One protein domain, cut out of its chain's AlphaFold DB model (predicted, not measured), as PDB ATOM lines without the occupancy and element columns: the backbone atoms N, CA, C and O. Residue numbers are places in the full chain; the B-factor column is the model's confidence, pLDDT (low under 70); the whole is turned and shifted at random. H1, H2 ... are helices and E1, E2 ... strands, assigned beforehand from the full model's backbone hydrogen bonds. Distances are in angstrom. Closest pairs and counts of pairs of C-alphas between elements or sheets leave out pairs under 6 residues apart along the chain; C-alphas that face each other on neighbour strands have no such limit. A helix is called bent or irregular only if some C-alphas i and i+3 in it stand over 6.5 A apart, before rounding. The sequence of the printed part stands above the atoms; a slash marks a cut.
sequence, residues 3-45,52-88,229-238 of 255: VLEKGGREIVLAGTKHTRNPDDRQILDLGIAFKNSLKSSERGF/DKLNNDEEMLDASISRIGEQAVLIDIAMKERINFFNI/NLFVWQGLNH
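AT A GLANCE: This is residues 3 to 45, 52 to 88 and 229 to 238 of the 255 residues of an uncharacterized protein of Candidatus Uhrbacteria bacterium (UniProt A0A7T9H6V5). A narrow three-stranded sheet, E1, E2 and E4, has the long helix H1 lying over one face along its strands, and H1, H3 and H2 follow one another in a row, side by side, leading away from the sheet. The turn of the hairpin E1 and E2 marks one end of the longest axis and H2 the other, while the short strand E3 comes near E4. The printed part has 90 residues, with elements in the order E1 E2 H1 H2 H3 E3 E4; the class is mixed, helices and strands. The sheet order is E1, E2, E4, mixed: E1 and E2 are antiparallel, E2 and E4 parallel. The whole is compact, with a radius of gyration of the C-alphas of 13.1 A and spans of 39 by 27 by 22 A.

HOW THE PARTS SIT: E1, residues 3 to 6, and E2, residues 9 to 16, form an antiparallel hairpin at 152 degrees; N 4 and O 11 are 2.8 A apart, within hydrogen-bond range. E4, residues 229 to 235, is the parallel neighbour of E2 at 18 degrees, with N 12 and O 230 at 2.8 A and N 234 and O 14 at 3.1 A. H1, residues 25 to 40, is on this sheet at a height of 9.8 A, over E2 and E4, along the strands at 5 degrees to E2 on the local plane; with the sheet it makes two layers, a helix on one face of a sheet. H3, residues 70 to 80, touches H1 at a shallow tilt of 32 degrees, the same way; their closest C-alphas, of Ile 27 and Glu 70, are 6.1 A apart. H3 only grazes the sheet, with residues 70 to 74. H2, residues 58 to 68, and H3 form a helical hairpin, and they touch at a shallow tilt of 22 degrees; their closest C-alphas, of Ile 65 and Ala 72, are 5.2 A apart. H2 is irregular, with C-alphas 59 and 62 at 7.5 A, and is apart from H1. E3, residues 85 to 87, pairs with no named strand. In H1 every O i to N i+4 pair is within hydrogen-bond range; in H3 6 of 7 are, and in H2 3 of 7, beside 4 of 8 O i to N i+3 pairs.

IN THESE COORDINATES: E1 begins at C-alpha 3, (-43.486, 25.667, -4.038). From first to last C-alpha E2 measures 23.4 A, H1 22.3 A, H2 14.3 A, H3 16.7 A and E4 19.8 A. H1 begins at C-alpha 25, (-46.817, 45.044, -8.742), and E4 ends at C-alpha 235, (-33.366, 37.896, -6.805).

THE WHOLE: The two C-alphas farthest apart, of Gly 7 and Ala 63, are 39.8 A apart. Residues 46 to 51 and 89 to 228 are not printed; the gaps between C-alphas are 21.2 A and 15.1 A. Of the links that are printed whole, none is long. The mean pLDDT of the printed part is 83.5, and residues 52 to 68 are under 70.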
ATOM      1  N   VAL A   3     -43.242  26.310  -5.332       95.19
ATOM      2  CA  VAL A   3     -43.486  25.667  -4.038       95.19
ATOM      3  C   VAL A   3     -42.964  24.242  -4.100       95.19
ATOM      4  O   VAL A   3     -43.404  23.430  -4.914       95.19
ATOM      5  N   LEU A   4     -42.013  23.949  -3.224       96.56
ATOM      6  CA  LEU A   4     -41.294  22.691  -3.165       96.56
ATOM      7  C   LEU A   4     -41.632  21.950  -1.876       96.56
ATOM      8  O   LEU A   4     -41.612  22.545  -0.807       96.56
ATOM      9  N   GLU A   5     -41.881  20.647  -1.953       96.00
ATOM     10  CA  GLU A   5     -42.204  19.812  -0.796       96.00
ATOM     11  C   GLU A   5     -41.176  18.694  -0.601       96.00
ATOM     12  O   GLU A   5     -40.792  17.995  -1.548       96.00
ATOM     13  N   LYS A   6     -40.760  18.481   0.654       95.38
ATOM     14  CA  LYS A   6     -39.998  17.300   1.075       95.38
ATOM     15  C   LYS A   6     -40.351  16.911   2.507       95.38
ATOM     16  O   LYS A   6     -40.172  17.689   3.440       95.38
ATOM     17  N   GLY A   7     -40.828  15.678   2.687       91.75
ATOM     18  CA  GLY A   7     -41.177  15.143   4.008       91.75
ATOM     19  C   GLY A   7     -42.342  15.878   4.683       91.75
ATOM     20  O   GLY A   7     -42.306  16.071   5.894       91.75
ATOM     21  N   GLY A   8     -43.340  16.323   3.908       91.56
ATOM     22  CA  GLY A   8     -44.504  17.059   4.423       91.56
ATOM     23  C   GLY A   8     -44.189  18.474   4.923       91.56
ATOM     24  O   GLY A   8     -44.946  19.026   5.720       91.56
ATOM     25  N   ARG A   9     -43.051  19.036   4.501       94.31
ATOM     26  CA  ARG A   9     -42.637  20.418   4.758       94.31
ATOM     27  C   ARG A   9     -42.374  21.125   3.439       94.31
ATOM     28  O   ARG A   9     -41.881  20.507   2.492       94.31
ATOM     29  N   GLU A  10     -42.671  22.415   3.418       96.00
ATOM     30  CA  GLU A  10     -42.624  23.250   2.222       96.00
ATOM     31  C   GLU A  10     -41.436  24.220   2.241       96.00
ATOM     32  O   GLU A  10     -41.082  24.790   3.277       96.00
ATOM     33  N   ILE A  11     -40.856  24.447   1.066       96.50
ATOM     34  CA  ILE A  11     -39.970  25.565   0.754       96.50
ATOM     35  C   ILE A  11     -40.607  26.331  -0.403       96.50
ATOM     36  O   ILE A  11     -40.729  25.820  -1.515       96.50
ATOM     37  N   VAL A  12     -41.004  27.572  -0.150       96.50
ATOM     38  CA  VAL A  12     -41.461  28.496  -1.186       96.50
ATOM     39  C   VAL A  12     -40.256  29.294  -1.662       96.50
ATOM     40  O   VAL A  12     -39.714  30.095  -0.904       96.50
ATOM     41  N   LEU A  13     -39.844  29.087  -2.912       95.88
ATOM     42  CA  LEU A  13     -38.828  29.899  -3.573       95.88
ATOM     43  C   LEU A  13     -39.517  31.044  -4.314       95.88
ATOM     44  O   LEU A  13     -40.237  30.837  -5.299       95.88
ATOM     45  N   ALA A  14     -39.309  32.267  -3.845       94.38
ATOM     46  CA  ALA A  14     -39.889  33.468  -4.421       94.38
ATOM     47  C   ALA A  14     -38.792  34.453  -4.820       94.38
ATOM     48  O   ALA A  14     -37.787  34.601  -4.134       94.38
ATOM     49  N   GLY A  15     -38.984  35.150  -5.936       91.25
ATOM     50  CA  GLY A  15     -38.008  36.134  -6.366       91.25
ATOM     51  C   GLY A  15     -38.548  37.114  -7.380       91.25
ATOM     52  O   GLY A  15     -39.511  36.832  -8.097       91.25
ATOM     53  N   THR A  16     -37.929  38.285  -7.388       90.31
ATOM     54  CA  THR A  16     -38.351  39.463  -8.146       90.31
ATOM     55  C   THR A  16     -37.164  40.028  -8.912       90.31
ATOM     56  O   THR A  16     -36.002  39.754  -8.598       90.31
ATOM     57  N   LYS A  17     -37.438  40.805  -9.959       89.25
ATOM     58  CA  LYS A  17     -36.405  41.678 -10.522       89.25
ATOM     59  C   LYS A  17     -36.137  42.785  -9.505       89.25
ATOM     60  O   LYS A  17     -37.086  43.272  -8.892       89.25
ATOM     61  N   HIS A  18     -34.877  43.184  -9.350       83.88
ATOM     62  CA  HIS A  18     -34.524  44.257  -8.424       83.88
ATOM     63  C   HIS A  18     -35.322  45.523  -8.729       83.88
ATOM     64  O   HIS A  18     -35.338  46.004  -9.865       83.88
ATOM     65  N   THR A  19     -35.994  46.049  -7.709       83.19
ATOM     66  CA  THR A  19     -36.812  47.253  -7.814       83.19
ATOM     67  C   THR A  19     -36.841  47.955  -6.471       83.19
ATOM     68  O   THR A  19     -37.180  47.378  -5.447       83.19
ATOM     69  N   ARG A  20     -36.516  49.246  -6.468       80.00
ATOM     70  CA  ARG A  20     -36.627  50.067  -5.255       80.00
ATOM     71  C   ARG A  20     -38.030  50.637  -5.056       80.00
ATOM     72  O   ARG A  20     -38.241  51.371  -4.100       80.00
ATOM     73  N   ASN A  21     -38.962  50.360  -5.972       83.38
ATOM     74  CA  ASN A  21     -40.329  50.850  -5.880       83.38
ATOM     75  C   ASN A  21     -41.191  49.852  -5.081       83.38
ATOM     76  O   ASN A  21     -41.500  48.784  -5.612       83.38
ATOM     77  N   PRO A  22     -41.611  50.180  -3.846       76.19
ATOM     78  CA  PRO A  22     -42.446  49.287  -3.039       76.19
ATOM     79  C   PRO A  22     -43.850  49.081  -3.627       76.19
ATOM     80  O   PRO A  22     -44.473  48.056  -3.360       76.19
ATOM     81  N   ASP A  23     -44.324  50.013  -4.462       83.44
ATOM     82  CA  ASP A  23     -45.619  49.928  -5.147       83.44
ATOM     83  C   ASP A  23     -45.540  49.134  -6.462       83.44
ATOM     84  O   ASP A  23     -46.529  49.006  -7.190       83.44
ATOM     85  N   ASP A  24     -44.360  48.611  -6.810       88.81
ATOM     86  CA  ASP A  24     -44.214  47.730  -7.957       88.81
ATOM     87  C   ASP A  24     -45.083  46.485  -7.752       88.81
ATOM     88  O   ASP A  24     -45.052  45.817  -6.715       88.81
ATOM     89  N   ARG A  25     -45.874  46.158  -8.776       90.88
ATOM     90  CA  ARG A  25     -46.817  45.044  -8.742       90.88
ATOM     91  C   ARG A  25     -46.146  43.730  -8.343       90.88
ATOM     92  O   ARG A  25     -46.757  42.956  -7.615       90.88
ATOM     93  N   GLN A  26     -44.897  43.499  -8.756       90.19
ATOM     94  CA  GLN A  26     -44.182  42.273  -8.384       90.19
ATOM     95  C   GLN A  26     -43.939  42.168  -6.867       90.19
ATOM     96  O   GLN A  26     -43.914  41.064  -6.329       90.19
ATOM     97  N   ILE A  27     -43.804  43.303  -6.172       87.62
ATOM     98  CA  ILE A  27     -43.601  43.377  -4.719       87.62
ATOM     99  C   ILE A  27     -44.919  43.196  -3.978       87.62
ATOM    100  O   ILE A  27     -44.991  42.443  -3.006       87.62
ATOM    101  N   LEU A  28     -45.985  43.822  -4.476       88.94
ATOM    102  CA  LEU A  28     -47.331  43.631  -3.938       88.94
ATOM    103  C   LEU A  28     -47.775  42.164  -4.060       88.94
ATOM    104  O   LEU A  28     -48.234  41.575  -3.079       88.94
ATOM    105  N   ASP A  29     -47.579  41.558  -5.234       91.12
ATOM    106  CA  ASP A  29     -47.907  40.153  -5.496       91.12
ATOM    107  C   ASP A  29     -47.082  39.211  -4.598       91.12
ATOM    108  O   ASP A  29     -47.616  38.237  -4.059       91.12
ATOM    109  N   LEU A  30     -45.804  39.530  -4.363       89.94
ATOM    110  CA  LEU A  30     -44.927  38.809  -3.438       89.94
ATOM    111  C   LEU A  30     -45.425  38.893  -1.985       89.94
ATOM    112  O   LEU A  30     -45.504  37.871  -1.301       89.94
ATOM    113  N   GLY A  31     -45.817  40.081  -1.519       91.19
ATOM    114  CA  GLY A  31     -46.387  40.267  -0.183       91.19
ATOM    115  C   GLY A  31     -47.706  39.507   0.008       91.19
ATOM    116  O   GLY A  31     -47.936  38.912   1.064       91.19
ATOM    117  N   ILE A  32     -48.561  39.470  -1.022       92.31
ATOM    118  CA  ILE A  32     -49.793  38.665  -1.025       92.31
ATOM    119  C   ILE A  32     -49.458  37.172  -0.955       92.31
ATOM    120  O   ILE A  32     -50.053  36.454  -0.149       92.31
ATOM    121  N   ALA A  33     -48.507  36.705  -1.766       91.81
ATOM    122  CA  ALA A  33     -48.074  35.313  -1.760       91.81
ATOM    123  C   ALA A  33     -47.549  34.898  -0.380       91.81
ATOM    124  O   ALA A  33     -48.001  33.886   0.153       91.81
ATOM    125  N   PHE A  34     -46.696  35.720   0.241       94.19
ATOM    126  CA  PHE A  34     -46.175  35.448   1.577       94.19
ATOM    127  C   PHE A  34     -47.292  35.366   2.625       94.19
ATOM    128  O   PHE A  34     -47.397  34.365   3.331       94.19
ATOM    129  N   LYS A  35     -48.206  36.347   2.669       93.94
ATOM    130  CA  LYS A  35     -49.368  36.315   3.581       93.94
ATOM    131  C   LYS A  35     -50.259  35.092   3.371       93.94
ATOM    132  O   LYS A  35     -50.817  34.570   4.334       93.94
ATOM    133  N   ASN A  36     -50.418  34.640   2.131       92.81
ATOM    134  CA  ASN A  36     -51.186  33.436   1.831       92.81
ATOM    135  C   ASN A  36     -50.464  32.175   2.322       92.81
ATOM    136  O   ASN A  36     -51.113  31.322   2.926       92.81
ATOM    137  N   SER A  37     -49.139  32.086   2.152       92.69
ATOM    138  CA  SER A  37     -48.328  30.996   2.709       92.69
ATOM    139  C   SER A  37     -48.481  30.909   4.229       92.69
ATOM    140  O   SER A  37     -48.792  29.834   4.742       92.69
ATOM    141  N   LEU A  38     -48.404  32.042   4.941       91.06
ATOM    142  CA  LEU A  38     -48.584  32.097   6.401       91.06
ATOM    143  C   LEU A  38     -49.927  31.521   6.876       91.06
ATOM    144  O   LEU A  38     -49.991  30.918   7.943       91.06
ATOM    145  N   LYS A  39     -50.996  31.674   6.084       89.06
ATOM    146  CA  LYS A  39     -52.339  31.160   6.411       89.06
ATOM    147  C   LYS A  39     -52.541  29.691   6.048       89.06
ATOM    148  O   LYS A  39     -53.489  29.078   6.528       89.06
ATOM    149  N   SER A  40     -51.715  29.155   5.155       83.75
ATOM    150  CA  SER A  40     -51.946  27.853   4.521       83.75
ATOM    151  C   SER A  40     -51.376  26.659   5.287       83.75
ATOM    152  O   SER A  40     -51.743  25.529   4.979       83.75
ATOM    153  N   SER A  41     -50.511  26.881   6.283       84.25
ATOM    154  CA  SER A  41     -49.841  25.788   6.989       84.25
ATOM    155  C   SER A  41     -49.879  25.930   8.505       84.25
ATOM    156  O   SER A  41     -49.423  26.927   9.060       84.25
ATOM    157  N   GLU A  42     -50.330  24.870   9.177       84.12
ATOM    158  CA  GLU A  42     -50.316  24.759  10.641       84.12
ATOM    159  C   GLU A  42     -48.894  24.724  11.223       84.12
ATOM    160  O   GLU A  42     -48.679  25.150  12.356       84.12
ATOM    161  N   ARG A  43     -47.904  24.268  10.441       90.25
ATOM    162  CA  ARG A  43     -46.491  24.224  10.858       90.25
ATOM    163  C   ARG A  43     -45.850  25.622  10.897       90.25
ATOM    164  O   ARG A  43     -44.798  25.821  11.505       90.25
ATOM    165  N   GLY A  44     -46.501  26.606  10.275       93.06
ATOM    166  CA  GLY A  44     -45.997  27.965  10.132       93.06
ATOM    167  C   GLY A  44     -44.772  28.059   9.220       93.06
ATOM    168  O   GLY A  44     -44.238  27.063   8.727       93.06
ATOM    169  N   PHE A  45     -44.324  29.290   8.998       95.94
ATOM    170  CA  PHE A  45     -43.175  29.597   8.150       95.94
ATOM    171  C   PHE A  45     -42.107  30.372   8.920       95.94
ATOM    172  O   PHE A  45     -42.389  31.013   9.938       95.94
ATOM    173  N   ASP A  52     -27.342  41.793   2.709       67.31
ATOM    174  CA  ASP A  52     -26.539  42.047   3.913       67.31
ATOM    175  C   ASP A  52     -27.337  41.861   5.213       67.31
ATOM    176  O   ASP A  52     -28.564  41.972   5.242       67.31
ATOM    177  N   LYS A  53     -26.627  41.596   6.321       63.47
ATOM    178  CA  LYS A  53     -27.233  41.458   7.653       63.47
ATOM    179  C   LYS A  53     -28.095  42.676   7.981       63.47
ATOM    180  O   LYS A  53     -27.591  43.786   8.132       63.47
ATOM    181  N   LEU A  54     -29.385  42.429   8.160       62.50
ATOM    182  CA  LEU A  54     -30.310  43.391   8.730       62.50
ATOM    183  C   LEU A  54     -30.234  43.251  10.249       62.50
ATOM    184  O   LEU A  54     -30.391  42.151  10.781       62.50
ATOM    185  N   ASN A  55     -29.936  44.347  10.943       53.66
ATOM    186  CA  ASN A  55     -30.059  44.382  12.396       53.66
ATOM    187  C   ASN A  55     -31.550  44.394  12.749       53.66
ATOM    188  O   ASN A  55     -32.329  45.087  12.097       53.66
ATOM    189  N   ASN A  56     -31.937  43.650  13.786       52.72
ATOM    190  CA  ASN A  56     -33.322  43.520  14.262       52.72
ATOM    191  C   ASN A  56     -33.863  44.790  14.960       52.72
ATOM    192  O   ASN A  56     -34.744  44.690  15.810       52.72
ATOM    193  N   ASP A  57     -33.335  45.972  14.642       56.91
ATOM    194  CA  ASP A  57     -33.751  47.219  15.275       56.91
ATOM    195  C   ASP A  57     -34.981  47.795  14.557       56.91
ATOM    196  O   ASP A  57     -34.908  48.233  13.406       56.91
ATOM    197  N   GLU A  58     -36.116  47.809  15.267       52.03
ATOM    198  CA  GLU A  58     -37.410  48.358  14.823       52.03
ATOM    199  C   GLU A  58     -37.307  49.803  14.296       52.03
ATOM    200  O   GLU A  58     -38.051  50.181  13.392       52.03
ATOM    201  N   GLU A  59     -36.349  50.600  14.787       47.75
ATOM    202  CA  GLU A  59     -36.140  51.997  14.369       47.75
ATOM    203  C   GLU A  59     -35.672  52.159  12.912       47.75
ATOM    204  O   GLU A  59     -35.738  53.262  12.364       47.75
ATOM    205  N   MET A  60     -35.229  51.090  12.239       52.16
ATOM    206  CA  MET A  60     -34.802  51.191  10.842       52.16
ATOM    207  C   MET A  60     -35.939  51.040   9.825       52.16
ATOM    208  O   MET A  60     -35.692  51.306   8.655       52.16
ATOM    209  N   LEU A  61     -37.166  50.669  10.206       55.38
ATOM    210  CA  LEU A  61     -38.198  50.227   9.252       55.38
ATOM    211  C   LEU A  61     -38.613  51.299   8.224       55.38
ATOM    212  O   LEU A  61     -38.552  51.045   7.018       55.38
ATOM    213  N   ASP A  62     -38.906  52.526   8.660       52.78
ATOM    214  CA  ASP A  62     -39.309  53.612   7.749       52.78
ATOM    215  C   ASP A  62     -38.142  54.116   6.880       52.78
ATOM    216  O   ASP A  62     -38.309  54.420   5.697       52.78
ATOM    217  N   ALA A  63     -36.921  54.130   7.427       47.22
ATOM    218  CA  ALA A  63     -35.712  54.433   6.660       47.22
ATOM    219  C   ALA A  63     -35.330  53.287   5.699       47.22
ATOM    220  O   ALA A  63     -34.691  53.517   4.668       47.22
ATOM    221  N   SER A  64     -35.735  52.052   6.012       54.16
ATOM    222  CA  SER A  64     -35.370  50.842   5.282       54.16
ATOM    223  C   SER A  64     -36.157  50.686   3.983       54.16
ATOM    224  O   SER A  64     -35.544  50.343   2.980       54.16
ATOM    225  N   ILE A  65     -37.442  51.052   3.905       54.91
ATOM    226  CA  ILE A  65     -38.225  50.906   2.656       54.91
ATOM    227  C   ILE A  65     -37.546  51.615   1.470       54.91
ATOM    228  O   ILE A  65     -37.451  51.057   0.379       54.91
ATOM    229  N   SER A  66     -36.964  52.797   1.699       53.97
ATOM    230  CA  SER A  66     -36.213  53.528   0.664       53.97
ATOM    231  C   SER A  66     -34.816  52.957   0.352       53.97
ATOM    232  O   SER A  66     -34.279  53.212  -0.728       53.97
ATOM    233  N   ARG A  67     -34.214  52.186   1.272       55.97
ATOM    234  CA  ARG A  67     -32.821  51.699   1.191       55.97
ATOM    235  C   ARG A  67     -32.695  50.223   0.793       55.97
ATOM    236  O   ARG A  67     -31.768  49.887   0.064       55.97
ATOM    237  N   ILE A  68     -33.599  49.365   1.260       64.69
ATOM    238  CA  ILE A  68     -33.623  47.913   1.007       64.69
ATOM    239  C   ILE A  68     -34.757  47.500   0.053       64.69
ATOM    240  O   ILE A  68     -34.879  46.323  -0.265       64.69
ATOM    241  N   GLY A  69     -35.552  48.456  -0.443       72.50
ATOM    242  CA  GLY A  69     -36.471  48.253  -1.564       72.50
ATOM    243  C   GLY A  69     -37.435  47.092  -1.340       72.50
ATOM    244  O   GLY A  69     -38.218  47.081  -0.390       72.50
ATOM    245  N   GLU A  70     -37.354  46.100  -2.218       76.19
ATOM    246  CA  GLU A  70     -38.235  44.943  -2.249       76.19
ATOM    247  C   GLU A  70     -38.216  44.070  -0.981       76.19
ATOM    248  O   GLU A  70     -39.252  43.505  -0.619       76.19
ATOM    249  N   GLN A  71     -37.090  44.005  -0.254       81.06
ATOM    250  CA  GLN A  71     -36.998  43.175   0.958       81.06
ATOM    251  C   GLN A  71     -37.840  43.753   2.104       81.06
ATOM    252  O   GLN A  71     -38.367  43.004   2.929       81.06
ATOM    253  N   ALA A  72     -37.986  45.085   2.148       80.56
ATOM    254  CA  ALA A  72     -38.638  45.797   3.246       80.56
ATOM    255  C   ALA A  72     -40.080  45.337   3.463       80.56
ATOM    256  O   ALA A  72     -40.523  45.189   4.598       80.56
ATOM    257  N   VAL A  73     -40.799  45.074   2.369       84.94
ATOM    258  CA  VAL A  73     -42.202  44.655   2.417       84.94
ATOM    259  C   VAL A  73     -42.344  43.297   3.103       84.94
ATOM    260  O   VAL A  73     -43.250  43.109   3.911       84.94
ATOM    261  N   LEU A  74     -41.440  42.353   2.833       88.12
ATOM    262  CA  LEU A  74     -41.478  41.040   3.476       88.12
ATOM    263  C   LEU A  74     -41.084  41.106   4.952       88.12
ATOM    264  O   LEU A  74     -41.701  40.421   5.768       88.12
ATOM    265  N   ILE A  75     -40.107  41.944   5.296       87.69
ATOM    266  CA  ILE A  75     -39.676  42.158   6.684       87.69
ATOM    267  C   ILE A  75     -40.800  42.796   7.501       87.69
ATOM    268  O   ILE A  75     -41.121  42.297   8.576       87.69
ATOM    269  N   ASP A  76     -41.453  43.837   6.975       86.00
ATOM    270  CA  ASP A  76     -42.600  44.486   7.619       86.00
ATOM    271  C   ASP A  76     -43.728  43.484   7.907       86.00
ATOM    272  O   ASP A  76     -44.253  43.421   9.022       86.00
ATOM    273  N   ILE A  77     -44.064  42.641   6.921       89.44
ATOM    274  CA  ILE A  77     -45.056  41.574   7.101       89.44
ATOM    275  C   ILE A  77     -44.584  40.581   8.167       89.44
ATOM    276  O   ILE A  77     -45.357  40.254   9.065       89.44
ATOM    277  N   ALA A  78     -43.334  40.118   8.102       90.81
ATOM    278  CA  ALA A  78     -42.798  39.166   9.068       90.81
ATOM    279  C   ALA A  78     -42.843  39.720  10.499       90.81
ATOM    280  O   ALA A  78     -43.266  39.014  11.408       90.81
ATOM    281  N   MET A  79     -42.502  40.992  10.706       87.44
ATOM    282  CA  MET A  79     -42.540  41.625  12.025       87.44
ATOM    283  C   MET A  79     -43.969  41.772  12.558       87.44
ATOM    284  O   MET A  79     -44.238  41.392  13.699       87.44
ATOM    285  N   LYS A  80     -44.914  42.232  11.724       89.19
ATOM    286  CA  LYS A  80     -46.340  42.341  12.095       89.19
ATOM    287  C   LYS A  80     -46.951  40.992  12.471       89.19
ATOM    288  O   LYS A  80     -47.714  40.910  13.431       89.19
ATOM    289  N   GLU A  81     -46.576  39.943  11.747       90.12
ATOM    290  CA  GLU A  81     -47.056  38.573  11.956       90.12
ATOM    291  C   GLU A  81     -46.182  37.778  12.954       90.12
ATOM    292  O   GLU A  81     -46.429  36.595  13.190       90.12
ATOM    293  N   ARG A  82     -45.167  38.412  13.568       89.94
ATOM    294  CA  ARG A  82     -44.212  37.805  14.523       89.94
ATOM    295  C   ARG A  82     -43.525  36.541  13.987       89.94
ATOM    296  O   ARG A  82     -43.344  35.549  14.698       89.94
ATOM    297  N   ILE A  83     -43.143  36.583  12.718       91.50
ATOM    298  CA  ILE A  83     -42.416  35.541  12.004       91.50
ATOM    299  C   ILE A  83     -40.915  35.804  12.113       91.50
ATOM    300  O   ILE A  83     -40.438  36.901  11.835       91.50
ATOM    301  N   ASN A  84     -40.158  34.769  12.479       90.94
ATOM    302  CA  ASN A  84     -38.699  34.836  12.459       90.94
ATOM    303  C   ASN A  84     -38.206  34.955  11.017       90.94
ATOM    304  O   ASN A  84     -38.687  34.235  10.135       90.94
ATOM    305  N   PHE A  85     -37.206  35.805  10.801       91.00
ATOM    306  CA  PHE A  85     -36.524  35.910   9.524       91.00
ATOM    307  C   PHE A  85     -35.009  35.785   9.680       91.00
ATOM    308  O   PHE A  85     -34.441  36.148  10.710       91.00
ATOM    309  N   PHE A  86     -34.362  35.248   8.651       91.12
ATOM    310  CA  PHE A  86     -32.929  34.988   8.614       91.12
ATOM    311  C   PHE A  86     -32.334  35.509   7.320       91.12
ATOM    312  O   PHE A  86     -32.936  35.408   6.252       91.12
ATOM    313  N   ASN A  87     -31.114  36.016   7.414       90.50
ATOM    314  CA  ASN A  87     -30.312  36.292   6.244       90.50
ATOM    315  C   ASN A  87     -29.553  35.022   5.831       90.50
ATOM    316  O   ASN A  87     -28.951  34.364   6.684       90.50
ATOM    317  N   ILE A  88     -29.600  34.678   4.545       93.44
ATOM    318  CA  ILE A  88     -28.963  33.475   3.993       93.44
ATOM    319  C   ILE A  88     -27.746  33.772   3.108       93.44
ATOM    320  O   ILE A  88     -27.163  32.837   2.562       93.44
ATOM    321  N   ASN A 229     -41.866  25.413   7.800       97.00
ATOM    322  CA  ASN A 229     -41.694  25.652   6.367       97.00
ATOM    323  C   ASN A 229     -40.805  26.882   6.132       97.00
ATOM    324  O   ASN A 229     -40.701  27.753   7.003       97.00
ATOM    325  N   LEU A 230     -40.208  26.992   4.944       97.12
ATOM    326  CA  LEU A 230     -39.444  28.178   4.550       97.12
ATOM    327  C   LEU A 230     -40.169  28.984   3.484       97.12
ATOM    328  O   LEU A 230     -40.681  28.439   2.510       97.12
ATOM    329  N   PHE A 231     -40.130  30.300   3.639       97.06
ATOM    330  CA  PHE A 231     -40.367  31.235   2.556       97.06
ATOM    331  C   PHE A 231     -39.030  31.897   2.236       97.06
ATOM    332  O   PHE A 231     -38.539  32.715   3.009       97.06
ATOM    333  N   VAL A 232     -38.402  31.490   1.139       95.62
ATOM    334  CA  VAL A 232     -37.090  31.978   0.724       95.62
ATOM    335  C   VAL A 232     -37.294  33.023  -0.355       95.62
ATOM    336  O   VAL A 232     -37.849  32.728  -1.415       95.62
ATOM    337  N   TRP A 233     -36.846  34.241  -0.081       93.00
ATOM    338  CA  TRP A 233     -36.898  35.332  -1.032       93.00
ATOM    339  C   TRP A 233     -35.496  35.791  -1.450       93.00
ATOM    340  O   TRP A 233     -34.620  36.032  -0.616       93.00
ATOM    341  N   GLN A 234     -35.301  35.870  -2.765       92.19
ATOM    342  CA  GLN A 234     -34.039  36.177  -3.441       92.19
ATOM    343  C   GLN A 234     -34.315  36.931  -4.757       92.19
ATOM    344  O   GLN A 234     -35.455  37.019  -5.223       92.19
ATOM    345  N   GLY A 235     -33.278  37.432  -5.422       90.25
ATOM    346  CA  GLY A 235     -33.366  37.896  -6.805       90.25
ATOM    347  C   GLY A 235     -33.857  36.787  -7.748       90.25
ATOM    348  O   GLY A 235     -33.532  35.611  -7.584       90.25
ATOM    349  N   LEU A 236     -34.637  37.156  -8.772       90.25
ATOM    350  CA  LEU A 236     -35.265  36.196  -9.695       90.25
ATOM    351  C   LEU A 236     -34.267  35.208 -10.329       90.25
ATOM    352  O   LEU A 236     -34.607  34.045 -10.533       90.25
ATOM    353  N   ASN A 237     -33.045  35.658 -10.621       89.00
ATOM    354  CA  ASN A 237     -32.013  34.809 -11.216       89.00
ATOM    355  C   ASN A 237     -31.598  33.660 -10.282       89.00
ATOM    356  O   ASN A 237     -31.438  32.542 -10.761       89.00
ATOM    357  N   HIS A 238     -31.501  33.922  -8.976       92.62
ATOM    358  CA  HIS A 238     -31.141  32.929  -7.959       92.62
ATOM    359  C   HIS A 238     -32.218  31.850  -7.822       92.62
ATOM    360  O   HIS A 238     -31.925  30.660  -7.766       92.62
TER     361      HIS A 238